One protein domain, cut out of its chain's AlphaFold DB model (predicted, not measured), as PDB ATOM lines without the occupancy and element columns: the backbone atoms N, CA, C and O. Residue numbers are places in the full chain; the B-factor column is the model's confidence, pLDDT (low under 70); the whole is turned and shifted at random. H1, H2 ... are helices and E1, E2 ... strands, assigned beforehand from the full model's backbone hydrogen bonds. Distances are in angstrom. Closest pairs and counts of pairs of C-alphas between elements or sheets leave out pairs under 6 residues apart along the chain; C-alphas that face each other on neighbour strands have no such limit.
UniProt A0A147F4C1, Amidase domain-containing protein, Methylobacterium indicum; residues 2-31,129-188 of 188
ATOM      1  N   THR A   2     -14.964 -32.555  10.832       88.94
ATOM      2  CA  THR A   2     -14.094 -32.957   9.708       88.94
ATOM      3  C   THR A   2     -13.283 -31.788   9.138       88.94
ATOM      4  O   THR A   2     -12.115 -31.956   8.795       88.94
ATOM      5  N   THR A   3     -13.834 -30.570   9.138       90.69
ATOM      6  CA  THR A   3     -13.135 -29.347   8.701       90.69
ATOM      7  C   THR A   3     -11.836 -29.091   9.473       90.69
ATOM      8  O   THR A   3     -10.853 -28.633   8.895       90.69
ATOM      9  N   PHE A   4     -11.788 -29.400  10.772       93.25
ATOM     10  CA  PHE A   4     -10.586 -29.183  11.585       93.25
ATOM     11  C   PHE A   4      -9.496 -30.230  11.357       93.25
ATOM     12  O   PHE A   4      -8.339 -29.964  11.682       93.25
ATOM     13  N   LEU A   5      -9.836 -31.361  10.734       93.31
ATOM     14  CA  LEU A   5      -8.897 -32.434  10.392       93.31
ATOM     15  C   LEU A   5      -8.168 -32.174   9.069       93.31
ATOM     16  O   LEU A   5      -7.261 -32.903   8.681       93.31
ATOM     17  N   GLN A   6      -8.534 -31.103   8.364       92.00
ATOM     18  CA  GLN A   6      -7.862 -30.726   7.134       92.00
ATOM     19  C   GLN A   6      -6.473 -30.164   7.426       92.00
ATOM     20  O   GLN A   6      -6.271 -29.299   8.284       92.00
ATOM     21  N   ALA A   7      -5.509 -30.596   6.628       93.25
ATOM     22  CA  ALA A   7      -4.163 -30.056   6.646       93.25
ATOM     23  C   ALA A   7      -3.436 -30.124   8.009       93.25
ATOM     24  O   ALA A   7      -2.793 -29.148   8.380       93.25
ATOM     25  N   LEU A   8      -3.545 -31.225   8.759       94.38
ATOM     26  CA  LEU A   8      -2.809 -31.431  10.017       94.38
ATOM     27  C   LEU A   8      -1.318 -31.746   9.795       94.38
ATOM     28  O   LEU A   8      -0.930 -32.295   8.766       94.38
ATOM     29  N   ASP A   9      -0.457 -31.415  10.745       93.44
ATOM     30  CA  ASP A   9       0.868 -32.033  10.811       93.44
ATOM     31  C   ASP A   9       0.726 -33.540  11.071       93.44
ATOM     32  O   ASP A   9      -0.190 -33.960  11.780       93.44
ATOM     33  N   ALA A  10       1.639 -34.350  10.530       92.25
ATOM     34  CA  ALA A  10       1.574 -35.806  10.655       92.25
ATOM     35  C   ALA A  10       1.559 -36.271  12.122       92.25
ATOM     36  O   ALA A  10       0.857 -37.221  12.456       92.25
ATOM     37  N   ARG A  11       2.280 -35.583  13.020       90.25
ATOM     38  CA  ARG A  11       2.306 -35.935  14.449       90.25
ATOM     39  C   ARG A  11       0.996 -35.594  15.143       90.25
ATOM     40  O   ARG A  11       0.535 -36.360  15.983       90.25
ATOM     41  N   THR A  12       0.405 -34.449  14.801       92.56
ATOM     42  CA  THR A  12      -0.916 -34.058  15.305       92.56
ATOM     43  C   THR A  12      -1.983 -35.035  14.823       92.56
ATOM     44  O   THR A  12      -2.818 -35.465  15.613       92.56
ATOM     45  N   GLU A  13      -1.937 -35.407  13.544       93.75
ATOM     46  CA  GLU A  13      -2.851 -36.369  12.934       93.75
ATOM     47  C   GLU A  13      -2.760 -37.743  13.610       93.75
ATOM     48  O   GLU A  13      -3.772 -38.272  14.068       93.75
ATOM     49  N   GLU A  14      -1.547 -38.280  13.763       92.19
ATOM     50  CA  GLU A  14      -1.301 -39.557  14.439       92.19
ATOM     51  C   GLU A  14      -1.791 -39.543  15.897       92.19
ATOM     52  O   GLU A  14      -2.490 -40.462  16.330       92.19
ATOM     53  N   ALA A  15      -1.458 -38.493  16.657       91.81
ATOM     54  CA  ALA A  15      -1.887 -38.344  18.049       91.81
ATOM     55  C   ALA A  15      -3.415 -38.307  18.180       91.81
ATOM     56  O   ALA A  15      -3.988 -38.942  19.071       91.81
ATOM     57  N   PHE A  16      -4.071 -37.565  17.287       93.12
ATOM     58  CA  PHE A  16      -5.514 -37.399  17.284       93.12
ATOM     59  C   PHE A  16      -6.228 -38.712  16.970       93.12
ATOM     60  O   PHE A  16      -7.093 -39.134  17.737       93.12
ATOM     61  N   PHE A  17      -5.841 -39.398  15.893       93.56
ATOM     62  CA  PHE A  17      -6.497 -40.646  15.509       93.56
ATOM     63  C   PHE A  17      -6.265 -41.770  16.518       93.56
ATOM     64  O   PHE A  17      -7.217 -42.476  16.835       93.56
ATOM     65  N   ARG A  18      -5.073 -41.863  17.124       92.75
ATOM     66  CA  ARG A  18      -4.853 -42.789  18.244       92.75
ATOM     67  C   ARG A  18      -5.791 -42.495  19.419       92.75
ATOM     68  O   ARG A  18      -6.366 -43.417  19.977       92.75
ATOM     69  N   THR A  19      -5.993 -41.218  19.752       92.31
ATOM     70  CA  THR A  19      -6.928 -40.820  20.820       92.31
ATOM     71  C   THR A  19      -8.369 -41.230  20.490       92.31
ATOM     72  O   THR A  19      -9.096 -41.686  21.371       92.31
ATOM     73  N   LEU A  20      -8.792 -41.107  19.227       93.38
ATOM     74  CA  LEU A  20     -10.114 -41.575  18.799       93.38
ATOM     75  C   LEU A  20     -10.247 -43.101  18.875       93.38
ATOM     76  O   LEU A  20     -11.310 -43.595  19.247       93.38
ATOM     77  N   ASP A  21      -9.196 -43.845  18.542       94.44
ATOM     78  CA  ASP A  21      -9.202 -45.307  18.633       94.44
ATOM     79  C   ASP A  21      -9.263 -45.789  20.088       94.44
ATOM     80  O   ASP A  21     -10.048 -46.686  20.399       94.44
ATOM     81  N   ASP A  22      -8.534 -45.136  20.998       92.75
ATOM     82  CA  ASP A  22      -8.618 -45.397  22.440       92.75
ATOM     83  C   ASP A  22     -10.031 -45.104  22.979       92.75
ATOM     84  O   ASP A  22     -10.592 -45.900  23.737       92.75
ATOM     85  N   ALA A  23     -10.649 -43.998  22.545       93.00
ATOM     86  CA  ALA A  23     -12.018 -43.639  22.917       93.00
ATOM     87  C   ALA A  23     -13.037 -44.693  22.445       93.00
ATOM     88  O   ALA A  23     -13.878 -45.136  23.232       93.00
ATOM     89  N   ARG A  24     -12.921 -45.163  21.196       95.81
ATOM     90  CA  ARG A  24     -13.747 -46.263  20.668       95.81
ATOM     91  C   ARG A  24     -13.541 -47.551  21.461       95.81
ATOM     92  O   ARG A  24     -14.514 -48.222  21.797       95.81
ATOM     93  N   GLY A  25     -12.294 -47.881  21.802       96.38
ATOM     94  CA  GLY A  25     -11.960 -49.033  22.644       96.38
ATOM     95  C   GLY A  25     -12.570 -48.959  24.048       96.38
ATOM     96  O   GLY A  25     -12.893 -49.992  24.632       96.38
ATOM     97  N   ALA A  26     -12.789 -47.747  24.563       95.94
ATOM     98  CA  ALA A  26     -13.479 -47.485  25.825       95.94
ATOM     99  C   ALA A  26     -15.019 -47.456  25.709       95.94
ATOM    100  O   ALA A  26     -15.696 -47.236  26.713       95.94
ATOM    101  N   GLY A  27     -15.581 -47.691  24.517       97.12
ATOM    102  CA  GLY A  27     -17.026 -47.708  24.276       97.12
ATOM    103  C   GLY A  27     -17.644 -46.338  23.986       97.12
ATOM    104  O   GLY A  27     -18.855 -46.191  24.122       97.12
ATOM    105  N   ILE A  28     -16.839 -45.339  23.611       96.62
ATOM    106  CA  ILE A  28     -17.335 -44.032  23.159       96.62
ATOM    107  C   ILE A  28     -17.672 -44.114  21.668       96.62
ATOM    108  O   ILE A  28     -16.819 -44.458  20.845       96.62
ATOM    109  N   ASP A  29     -18.900 -43.739  21.314       96.19
ATOM    110  CA  ASP A  29     -19.328 -43.629  19.921       96.19
ATOM    111  C   ASP A  29     -18.716 -42.381  19.269       96.19
ATOM    112  O   ASP A  29     -18.964 -41.246  19.673       96.19
ATOM    113  N   VAL A  30     -17.901 -42.592  18.232       95.44
ATOM    114  CA  VAL A  30     -17.241 -41.516  17.481       95.44
ATOM    115  C   VAL A  30     -17.857 -41.422  16.092       95.44
ATOM    116  O   VAL A  30     -17.705 -42.339  15.282       95.44
ATOM    117  N   VAL A  31     -18.500 -40.292  15.806       94.94
ATOM    118  CA  VAL A  31     -19.135 -40.001  14.516       94.94
ATOM    119  C   VAL A  31     -18.507 -38.786  13.845       94.94
ATOM    120  O   VAL A  31     -18.058 -37.845  14.506       94.94
ATOM    121  N   LEU A 129     -17.867 -32.094  20.668       94.62
ATOM    122  CA  LEU A 129     -16.994 -32.079  19.503       94.62
ATOM    123  C   LEU A 129     -15.553 -32.301  19.945       94.62
ATOM    124  O   LEU A 129     -15.032 -31.548  20.757       94.62
ATOM    125  N   VAL A 130     -14.900 -33.291  19.343       94.56
ATOM    126  CA  VAL A 130     -13.480 -33.581  19.562       94.56
ATOM    127  C   VAL A 130     -12.708 -33.256  18.281       94.56
ATOM    128  O   VAL A 130     -13.136 -33.588  17.168       94.56
ATOM    129  N   PHE A 131     -11.607 -32.526  18.417       95.00
ATOM    130  CA  PHE A 131     -10.716 -32.101  17.336       95.00
ATOM    131  C   PHE A 131      -9.345 -31.749  17.930       95.00
ATOM    132  O   PHE A 131      -9.280 -31.488  19.122       95.00
ATOM    133  N   PRO A 132      -8.252 -31.729  17.150       94.38
ATOM    134  CA  PRO A 132      -6.969 -31.256  17.661       94.38
ATOM    135  C   PRO A 132      -7.045 -29.778  18.056       94.38
ATOM    136  O   PRO A 132      -7.495 -28.956  17.250       94.38
ATOM    137  N   THR A 133      -6.535 -29.425  19.238       93.75
ATOM    138  CA  THR A 133      -6.466 -28.030  19.707       93.75
ATOM    139  C   THR A 133      -5.701 -27.151  18.714       93.75
ATOM    140  O   THR A 133      -6.128 -26.038  18.409       93.75
ATOM    141  N   THR A 134      -4.585 -27.651  18.173       94.44
ATOM    142  CA  THR A 134      -3.784 -26.966  17.150       94.44
ATOM    143  C   THR A 134      -3.529 -27.880  15.951       94.44
ATOM    144  O   THR A 134      -3.377 -29.089  16.121       94.44
ATOM    145  N   PRO A 135      -3.422 -27.342  14.720       94.19
ATOM    146  CA  PRO A 135      -3.158 -28.161  13.533       94.19
ATOM    147  C   PRO A 135      -1.751 -28.760  13.457       94.19
ATOM    148  O   PRO A 135      -1.522 -29.642  12.634       94.19
ATOM    149  N   ALA A 136      -0.815 -28.244  14.249       92.50
ATOM    150  CA  ALA A 136       0.583 -28.653  14.281       92.50
ATOM    151  C   ALA A 136       1.122 -28.608  15.725       92.50
ATOM    152  O   ALA A 136       0.562 -27.871  16.548       92.50
ATOM    153  N   PRO A 137       2.195 -29.358  16.046       89.25
ATOM    154  CA  PRO A 137       2.952 -29.188  17.285       89.25
ATOM    155  C   PRO A 137       3.605 -27.806  17.355       89.25
ATOM    156  O   PRO A 137       3.722 -27.131  16.339       89.25
ATOM    157  N   ALA A 138       4.085 -27.413  18.538       87.00
ATOM    158  CA  ALA A 138       4.785 -26.142  18.715       87.00
ATOM    159  C   ALA A 138       5.916 -25.953  17.673       87.00
ATOM    160  O   ALA A 138       6.703 -26.883  17.450       87.00
ATOM    161  N   PRO A 139       6.024 -24.767  17.046       84.25
ATOM    162  CA  PRO A 139       7.087 -24.494  16.091       84.25
ATOM    163  C   PRO A 139       8.429 -24.352  16.824       84.25
ATOM    164  O   PRO A 139       8.475 -24.146  18.039       84.25
ATOM    165  N   LEU A 140       9.539 -24.438  16.088       80.88
ATOM    166  CA  LEU A 140      10.860 -24.151  16.654       80.88
ATOM    167  C   LEU A 140      10.913 -22.706  17.180       80.88
ATOM    168  O   LEU A 140      10.368 -21.788  16.565       80.88
ATOM    169  N   SER A 141      11.576 -22.509  18.322       73.56
ATOM    170  CA  SER A 141      11.751 -21.188  18.926       73.56
ATOM    171  C   SER A 141      12.567 -20.257  18.019       73.56
ATOM    172  O   SER A 141      13.466 -20.694  17.302       73.56
ATOM    173  N   GLY A 142      12.240 -18.959  18.048       69.25
ATOM    174  CA  GLY A 142      12.846 -17.940  17.178       69.25
ATOM    175  C   GLY A 142      12.123 -17.713  15.843       69.25
ATOM    176  O   GLY A 142      12.607 -16.939  15.022       69.25
ATOM    177  N   GLY A 143      10.980 -18.375  15.618       61.72
ATOM    178  CA  GLY A 143      10.121 -18.148  14.453       61.72
ATOM    179  C   GLY A 143       9.466 -16.760  14.443       61.72
ATOM    180  O   GLY A 143       9.144 -16.216  15.497       61.72
ATOM    181  N   GLY A 144       9.289 -16.197  13.243       72.56
ATOM    182  CA  GLY A 144       8.607 -14.920  13.011       72.56
ATOM    183  C   GLY A 144       7.089 -15.070  12.854       72.56
ATOM    184  O   GLY A 144       6.507 -16.083  13.234       72.56
ATOM    185  N   ALA A 145       6.440 -14.078  12.237       83.75
ATOM    186  CA  ALA A 145       4.994 -14.089  11.988       83.75
ATOM    187  C   ALA A 145       4.524 -15.249  11.078       83.75
ATOM    188  O   ALA A 145       3.331 -15.572  11.048       83.75
ATOM    189  N   THR A 146       5.447 -15.895  10.355       89.50
ATOM    190  CA  THR A 146       5.184 -17.022   9.453       89.50
ATOM    191  C   THR A 146       5.939 -18.294   9.843       89.50
ATOM    192  O   THR A 146       7.006 -18.270  10.456       89.50
ATOM    193  N   VAL A 147       5.369 -19.442   9.470       90.81
ATOM    194  CA  VAL A 147       5.966 -20.776   9.612       90.81
ATOM    195  C   VAL A 147       5.703 -21.604   8.356       90.81
ATOM    196  O   VAL A 147       4.677 -21.452   7.689       90.81
ATOM    197  N   ARG A 148       6.625 -22.513   8.026       90.50
ATOM    198  CA  ARG A 148       6.395 -23.542   7.009       90.50
ATOM    199  C   ARG A 148       5.508 -24.638   7.602       90.50
ATOM    200  O   ARG A 148       5.942 -25.360   8.492       90.50
ATOM    201  N   HIS A 149       4.283 -24.766   7.104       91.31
ATOM    202  CA  HIS A 149       3.342 -25.816   7.489       91.31
ATOM    203  C   HIS A 149       3.009 -26.674   6.275       91.31
ATOM    204  O   HIS A 149       2.361 -26.201   5.336       91.31
ATOM    205  N   ARG A 150       3.464 -27.934   6.285       88.38
ATOM    206  CA  ARG A 150       3.545 -28.777   5.080       88.38
ATOM    207  C   ARG A 150       4.339 -28.041   3.986       88.38
ATOM    208  O   ARG A 150       5.383 -27.463   4.273       88.38
ATOM    209  N   ASP A 151       3.829 -27.990   2.760       89.12
ATOM    210  CA  ASP A 151       4.536 -27.383   1.625       89.12
ATOM    211  C   ASP A 151       4.333 -25.863   1.491       89.12
ATOM    212  O   ASP A 151       4.857 -25.254   0.557       89.12
ATOM    213  N   ARG A 152       3.615 -25.217   2.423       90.44
ATOM    214  CA  ARG A 152       3.264 -23.788   2.343       90.44
ATOM    215  C   ARG A 152       3.786 -22.965   3.512       90.44
ATOM    216  O   ARG A 152       3.795 -23.411   4.656       90.44
ATOM    217  N   GLU A 153       4.177 -21.735   3.223       92.12
ATOM    218  CA  GLU A 153       4.356 -20.716   4.254       92.12
ATOM    219  C   GLU A 153       2.984 -20.181   4.687       92.12
ATOM    220  O   GLU A 153       2.101 -19.970   3.856       92.12
ATOM    221  N   THR A 154       2.772 -20.031   5.992       91.44
ATOM    222  CA  THR A 154       1.497 -19.587   6.572       91.44
ATOM    223  C   THR A 154       1.737 -18.719   7.799       91.44
ATOM    224  O   THR A 154       2.775 -18.841   8.444       91.44
ATOM    225  N   SER A 155       0.757 -17.888   8.160       91.12
ATOM    226  CA  SER A 155       0.743 -17.178   9.444       91.12
ATOM    227  C   SER A 155       0.811 -18.173  10.605       91.12
ATOM    228  O   SER A 155       0.042 -19.140  10.626       91.12
ATOM    229  N   VAL A 156       1.701 -17.920  11.568       91.50
ATOM    230  CA  VAL A 156       1.748 -18.652  12.841       91.50
ATOM    231  C   VAL A 156       0.418 -18.473  13.561       91.50
ATOM    232  O   VAL A 156      -0.266 -19.459  13.821       91.50
ATOM    233  N   PHE A 157       0.003 -17.228  13.799       90.19
ATOM    234  CA  PHE A 157      -1.250 -16.928  14.492       90.19
ATOM    235  C   PHE A 157      -2.435 -17.653  13.843       90.19
ATOM    236  O   PHE A 157      -3.076 -18.476  14.490       90.19
ATOM    237  N   GLY A 158      -2.648 -17.452  12.538       91.75
ATOM    238  CA  GLY A 158      -3.773 -18.057  11.822       91.75
ATOM    239  C   GLY A 158      -3.734 -19.587  11.764       91.75
ATOM    240  O   GLY A 158      -4.785 -20.222  11.684       91.75
ATOM    241  N   LEU A 159      -2.550 -20.208  11.816       93.50
ATOM    242  CA  LEU A 159      -2.432 -21.663  11.901       93.50
ATOM    243  C   LEU A 159      -2.883 -22.170  13.274       93.50
ATOM    244  O   LEU A 159      -3.729 -23.060  13.343       93.50
ATOM    245  N   TYR A 160      -2.329 -21.618  14.353       93.69
ATOM    246  CA  TYR A 160      -2.541 -22.140  15.706       93.69
ATOM    247  C   TYR A 160      -3.894 -21.742  16.304       93.69
ATOM    248  O   TYR A 160      -4.425 -22.499  17.110       93.69
ATOM    249  N   THR A 161      -4.509 -20.638  15.868       93.38
ATOM    250  CA  THR A 161      -5.867 -20.250  16.293       93.38
ATOM    251  C   THR A 161      -6.974 -20.840  15.421       93.38
ATOM    252  O   THR A 161      -8.156 -20.689  15.726       93.38
ATOM    253  N   ARG A 162      -6.633 -21.561  14.341       93.25
ATOM    254  CA  ARG A 162      -7.608 -22.079  13.365       93.25
ATOM    255  C   ARG A 162      -8.794 -22.833  13.995       93.25
ATOM    256  O   ARG A 162      -9.904 -22.644  13.471       93.25
ATOM    257  N   PRO A 163      -8.603 -23.698  15.016       92.12
ATOM    258  CA  PRO A 163      -9.707 -24.409  15.663       92.12
ATOM    259  C   PRO A 163     -10.384 -23.595  16.774       92.12
ATOM    260  O   PRO A 163     -11.589 -23.722  16.970       92.12
ATOM    261  N   THR A 164      -9.634 -22.736  17.470       91.88
ATOM    262  CA  THR A 164     -10.097 -22.026  18.672       91.88
ATOM    263  C   THR A 164     -10.815 -20.714  18.364       91.88
ATOM    264  O   THR A 164     -11.781 -20.400  19.052       91.88
ATOM    265  N   GLY A 165     -10.426 -19.989  17.308       92.81
ATOM    266  CA  GLY A 165     -11.046 -18.719  16.898       92.81
ATOM    267  C   GLY A 165     -12.571 -18.816  16.752       92.81
ATOM    268  O   GLY A 165     -13.299 -18.151  17.493       92.81
ATOM    269  N   PRO A 166     -13.095 -19.736  15.915       92.56
ATOM    270  CA  PRO A 166     -14.536 -19.942  15.792       92.56
ATOM    271  C   PRO A 166     -15.217 -20.327  17.111       92.56
ATOM    272  O   PRO A 166     -16.318 -19.861  17.386       92.56
ATOM    273  N   GLY A 167     -14.574 -21.158  17.939       92.62
ATOM    274  CA  GLY A 167     -15.114 -21.568  19.237       92.62
ATOM    275  C   GLY A 167     -15.256 -20.402  20.218       92.62
ATOM    276  O   GLY A 167     -16.276 -20.303  20.903       92.62
ATOM    277  N   THR A 168     -14.293 -19.475  20.223       93.62
ATOM    278  CA  THR A 168     -14.345 -18.229  21.003       93.62
ATOM    279  C   THR A 168     -15.525 -17.360  20.582       93.62
ATOM    280  O   THR A 168     -16.291 -16.915  21.433       93.62
ATOM    281  N   ILE A 169     -15.735 -17.178  19.276       95.88
ATOM    282  CA  ILE A 169     -16.869 -16.402  18.749       95.88
ATOM    283  C   ILE A 169     -18.210 -17.039  19.123       95.88
ATOM    284  O   ILE A 169     -19.149 -16.362  19.551       95.88
ATOM    285  N   LEU A 170     -18.292 -18.366  19.045       95.25
ATOM    286  CA  LEU A 170     -19.475 -19.099  19.483       95.25
ATOM    287  C   LEU A 170     -19.698 -19.019  20.998       95.25
ATOM    288  O   LEU A 170     -20.822 -19.249  21.435       95.25
ATOM    289  N   GLY A 171     -18.694 -18.655  21.800       94.81
ATOM    290  CA  GLY A 171     -18.761 -18.762  23.259       94.81
ATOM    291  C   GLY A 171     -18.873 -20.217  23.723       94.81
ATOM    292  O   GLY A 171     -19.486 -20.493  24.752       94.81
ATOM    293  N   ALA A 172     -18.340 -21.153  22.931       92.62
ATOM    294  CA  ALA A 172     -18.433 -22.575  23.214       92.62
ATOM    295  C   ALA A 172     -17.504 -22.954  24.382       92.62
ATOM    296  O   ALA A 172     -16.343 -22.528  24.396       92.62
ATOM    297  N   PRO A 173     -17.957 -23.780  25.342       94.19
ATOM    298  CA  PRO A 173     -17.065 -24.339  26.346       94.19
ATOM    299  C   PRO A 173     -16.056 -25.269  25.662       94.19
ATOM    300  O   PRO A 173     -16.435 -26.216  24.976       94.19
ATOM    301  N   MET A 174     -14.766 -24.993  25.844       94.62
ATOM    302  CA  MET A 174     -13.672 -25.769  25.258       94.62
ATOM    303  C   MET A 174     -12.619 -26.074  26.318       94.62
ATOM    304  O   MET A 174     -12.306 -25.232  27.159       94.62
ATOM    305  N   VAL A 175     -12.056 -27.278  26.254       94.62
ATOM    306  CA  VAL A 175     -10.943 -27.714  27.099       94.62
ATOM    307  C   VAL A 175      -9.925 -28.430  26.229       94.62
ATOM    308  O   VAL A 175     -10.300 -29.229  25.379       94.62
ATOM    309  N   THR A 176      -8.649 -28.136  26.462       93.31
ATOM    310  CA  THR A 176      -7.535 -28.841  25.834       93.31
ATOM    311  C   THR A 176      -7.001 -29.890  26.790       93.31
ATOM    312  O   THR A 176      -6.614 -29.568  27.918       93.31
ATOM    313  N   VAL A 177      -6.922 -31.133  26.328       90.62
ATOM    314  CA  VAL A 177      -6.327 -32.246  27.072       90.62
ATOM    315  C   VAL A 177      -5.082 -32.744  26.329       90.62
ATOM    316  O   VAL A 177      -5.141 -32.960  25.118       90.62
ATOM    317  N   PRO A 178      -3.934 -32.940  27.005       89.31
ATOM    318  CA  PRO A 178      -2.751 -33.500  26.359       89.31
ATOM    319  C   PRO A 178      -3.024 -34.894  25.783       89.31
ATOM    320  O   PRO A 178      -3.495 -35.782  26.497       89.31
ATOM    321  N   ALA A 179      -2.675 -35.108  24.515       83.81
ATOM    322  CA  ALA A 179      -2.764 -36.423  23.896       83.81
ATOM    323  C   ALA A 179      -1.723 -37.381  24.521       83.81
ATOM    324  O   ALA A 179      -0.545 -37.018  24.651       83.81
ATOM    325  N   PRO A 180      -2.099 -38.618  24.885       69.19
ATOM    326  CA  PRO A 180      -1.155 -39.582  25.434       69.19
ATOM    327  C   PRO A 180      -0.135 -40.048  24.382       69.19
ATOM    328  O   PRO A 180      -0.462 -40.225  23.210       69.19
ATOM    329  N   GLY A 181       1.111 -40.302  24.801       62.56
ATOM    330  CA  GLY A 181       2.076 -41.122  24.047       62.56
ATOM    331  C   GLY A 181       2.951 -40.434  22.988       62.56
ATOM    332  O   GLY A 181       3.865 -41.075  22.481       62.56
ATOM    333  N   ILE A 182       2.762 -39.149  22.677       55.56
ATOM    334  CA  ILE A 182       3.691 -38.373  21.829       55.56
ATOM    335  C   ILE A 182       4.106 -37.153  22.642       55.56
ATOM    336  O   ILE A 182       3.269 -36.298  22.905       55.56
ATOM    337  N   GLY A 183       5.363 -37.125  23.104       55.91
ATOM    338  CA  GLY A 183       5.892 -36.182  24.099       55.91
ATOM    339  C   GLY A 183       5.161 -34.836  24.154       55.91
ATOM    340  O   GLY A 183       5.355 -34.022  23.264       55.91
ATOM    341  N   ALA A 184       4.298 -34.671  25.165       55.97
ATOM    342  CA  ALA A 184       3.634 -33.467  25.697       55.97
ATOM    343  C   ALA A 184       3.287 -32.272  24.765       55.97
ATOM    344  O   ALA A 184       3.107 -31.166  25.266       55.97
ATOM    345  N   THR A 185       3.192 -32.434  23.444       65.81
ATOM    346  CA  THR A 185       3.161 -31.295  22.496       65.81
ATOM    347  C   THR A 185       1.920 -31.234  21.612       65.81
ATOM    348  O   THR A 185       1.775 -30.276  20.856       65.81
ATOM    349  N   VAL A 186       1.016 -32.213  21.712       77.19
ATOM    350  CA  VAL A 186      -0.266 -32.212  20.997       77.19
ATOM    351  C   VAL A 186      -1.405 -32.182  22.009       77.19
ATOM    352  O   VAL A 186      -1.488 -33.047  22.882       77.19
ATOM    353  N   GLY A 187      -2.265 -31.175  21.888       80.94
ATOM    354  CA  GLY A 187      -3.520 -31.070  22.623       80.94
ATOM    355  C   GLY A 187      -4.694 -31.525  21.765       80.94
ATOM    356  O   GLY A 187      -4.719 -31.268  20.557       80.94
ATOM    357  N   ILE A 188      -5.649 -32.188  22.403       81.94
ATOM    358  CA  ILE A 188      -6.983 -32.475  21.878       81.94
ATOM    359  C   ILE A 188      -7.901 -31.429  22.484       81.94
ATOM    360  O   ILE A 188      -8.013 -31.421  23.730       81.94
TER     361      ILE A 188
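This is residues 2 to 31 and 129 to 188 of the 188 residues of the protein "Amidase domain-containing protein" of Methylobacterium indicum (UniProt A0A147F4C1). What shape do these atoms make? One long helix, H2, forms one side, the small hairpin E1 and E2 lies toward the other end of the longest axis, and the unnamed residues 129 to 145 run through the middle to that hairpin. H4 sticks out with residues 165 to 170, as does residue 171, and no helix touches another. What is printed? There are 90 residues, fewer than half in named elements, in the order H1, H2, E1, E2, H3, H4; the class is mostly helix, the one sheet is antiparallel, E1 - E2, and the whole is compact, with a radius of gyration of the C-alphas of 13.7 A and spans of 43 by 30 by 21 A.

How do the first helices stand? H1, residues 2 to 5, and H2, residues 10 to 25, are close but not clearly touching; their closest C-alphas, of Leu 5 and Glu 13, are 7.6 A apart. How do the strands pair? E1, residues 146 to 149, and E2, residues 152 to 155, form an antiparallel hairpin at 138 degrees, with N 147 and O 154 at 2.9 A and N 149 and O 152 at 2.8 A, within hydrogen-bond range. What follows? The closest C-alphas of E1 and H3, residues 156 to 160, are those of Thr 146 and Val 156, 5.1 A. H3 and H4, residues 164 to 170, are apart. Are the helix backbones complete? Every O i to N i+4 pair is within hydrogen-bond range in H2, H3 and H4; H1 is too short for such a pair.

Where does H1 begin? C-alpha 2 is at (-14.094, -32.957, 9.708). How long are the larger elements? H2 measures 22.4 A from first to last C-alpha, E2 10.0 A and H4 9.9 A. Where does H4 end? C-alpha 170 is at (-19.475, -19.099, 19.483).

What is farthest apart? The C-alphas of Gly 27 and Gly 144, 43.1 A. Where is the cut? Residues 32 to 128 are not printed, and C-alphas 31 and 129 are 9.6 A apart across it. Where is confidence low? Residues 142 to 143 and 180 to 185 have pLDDT under 70.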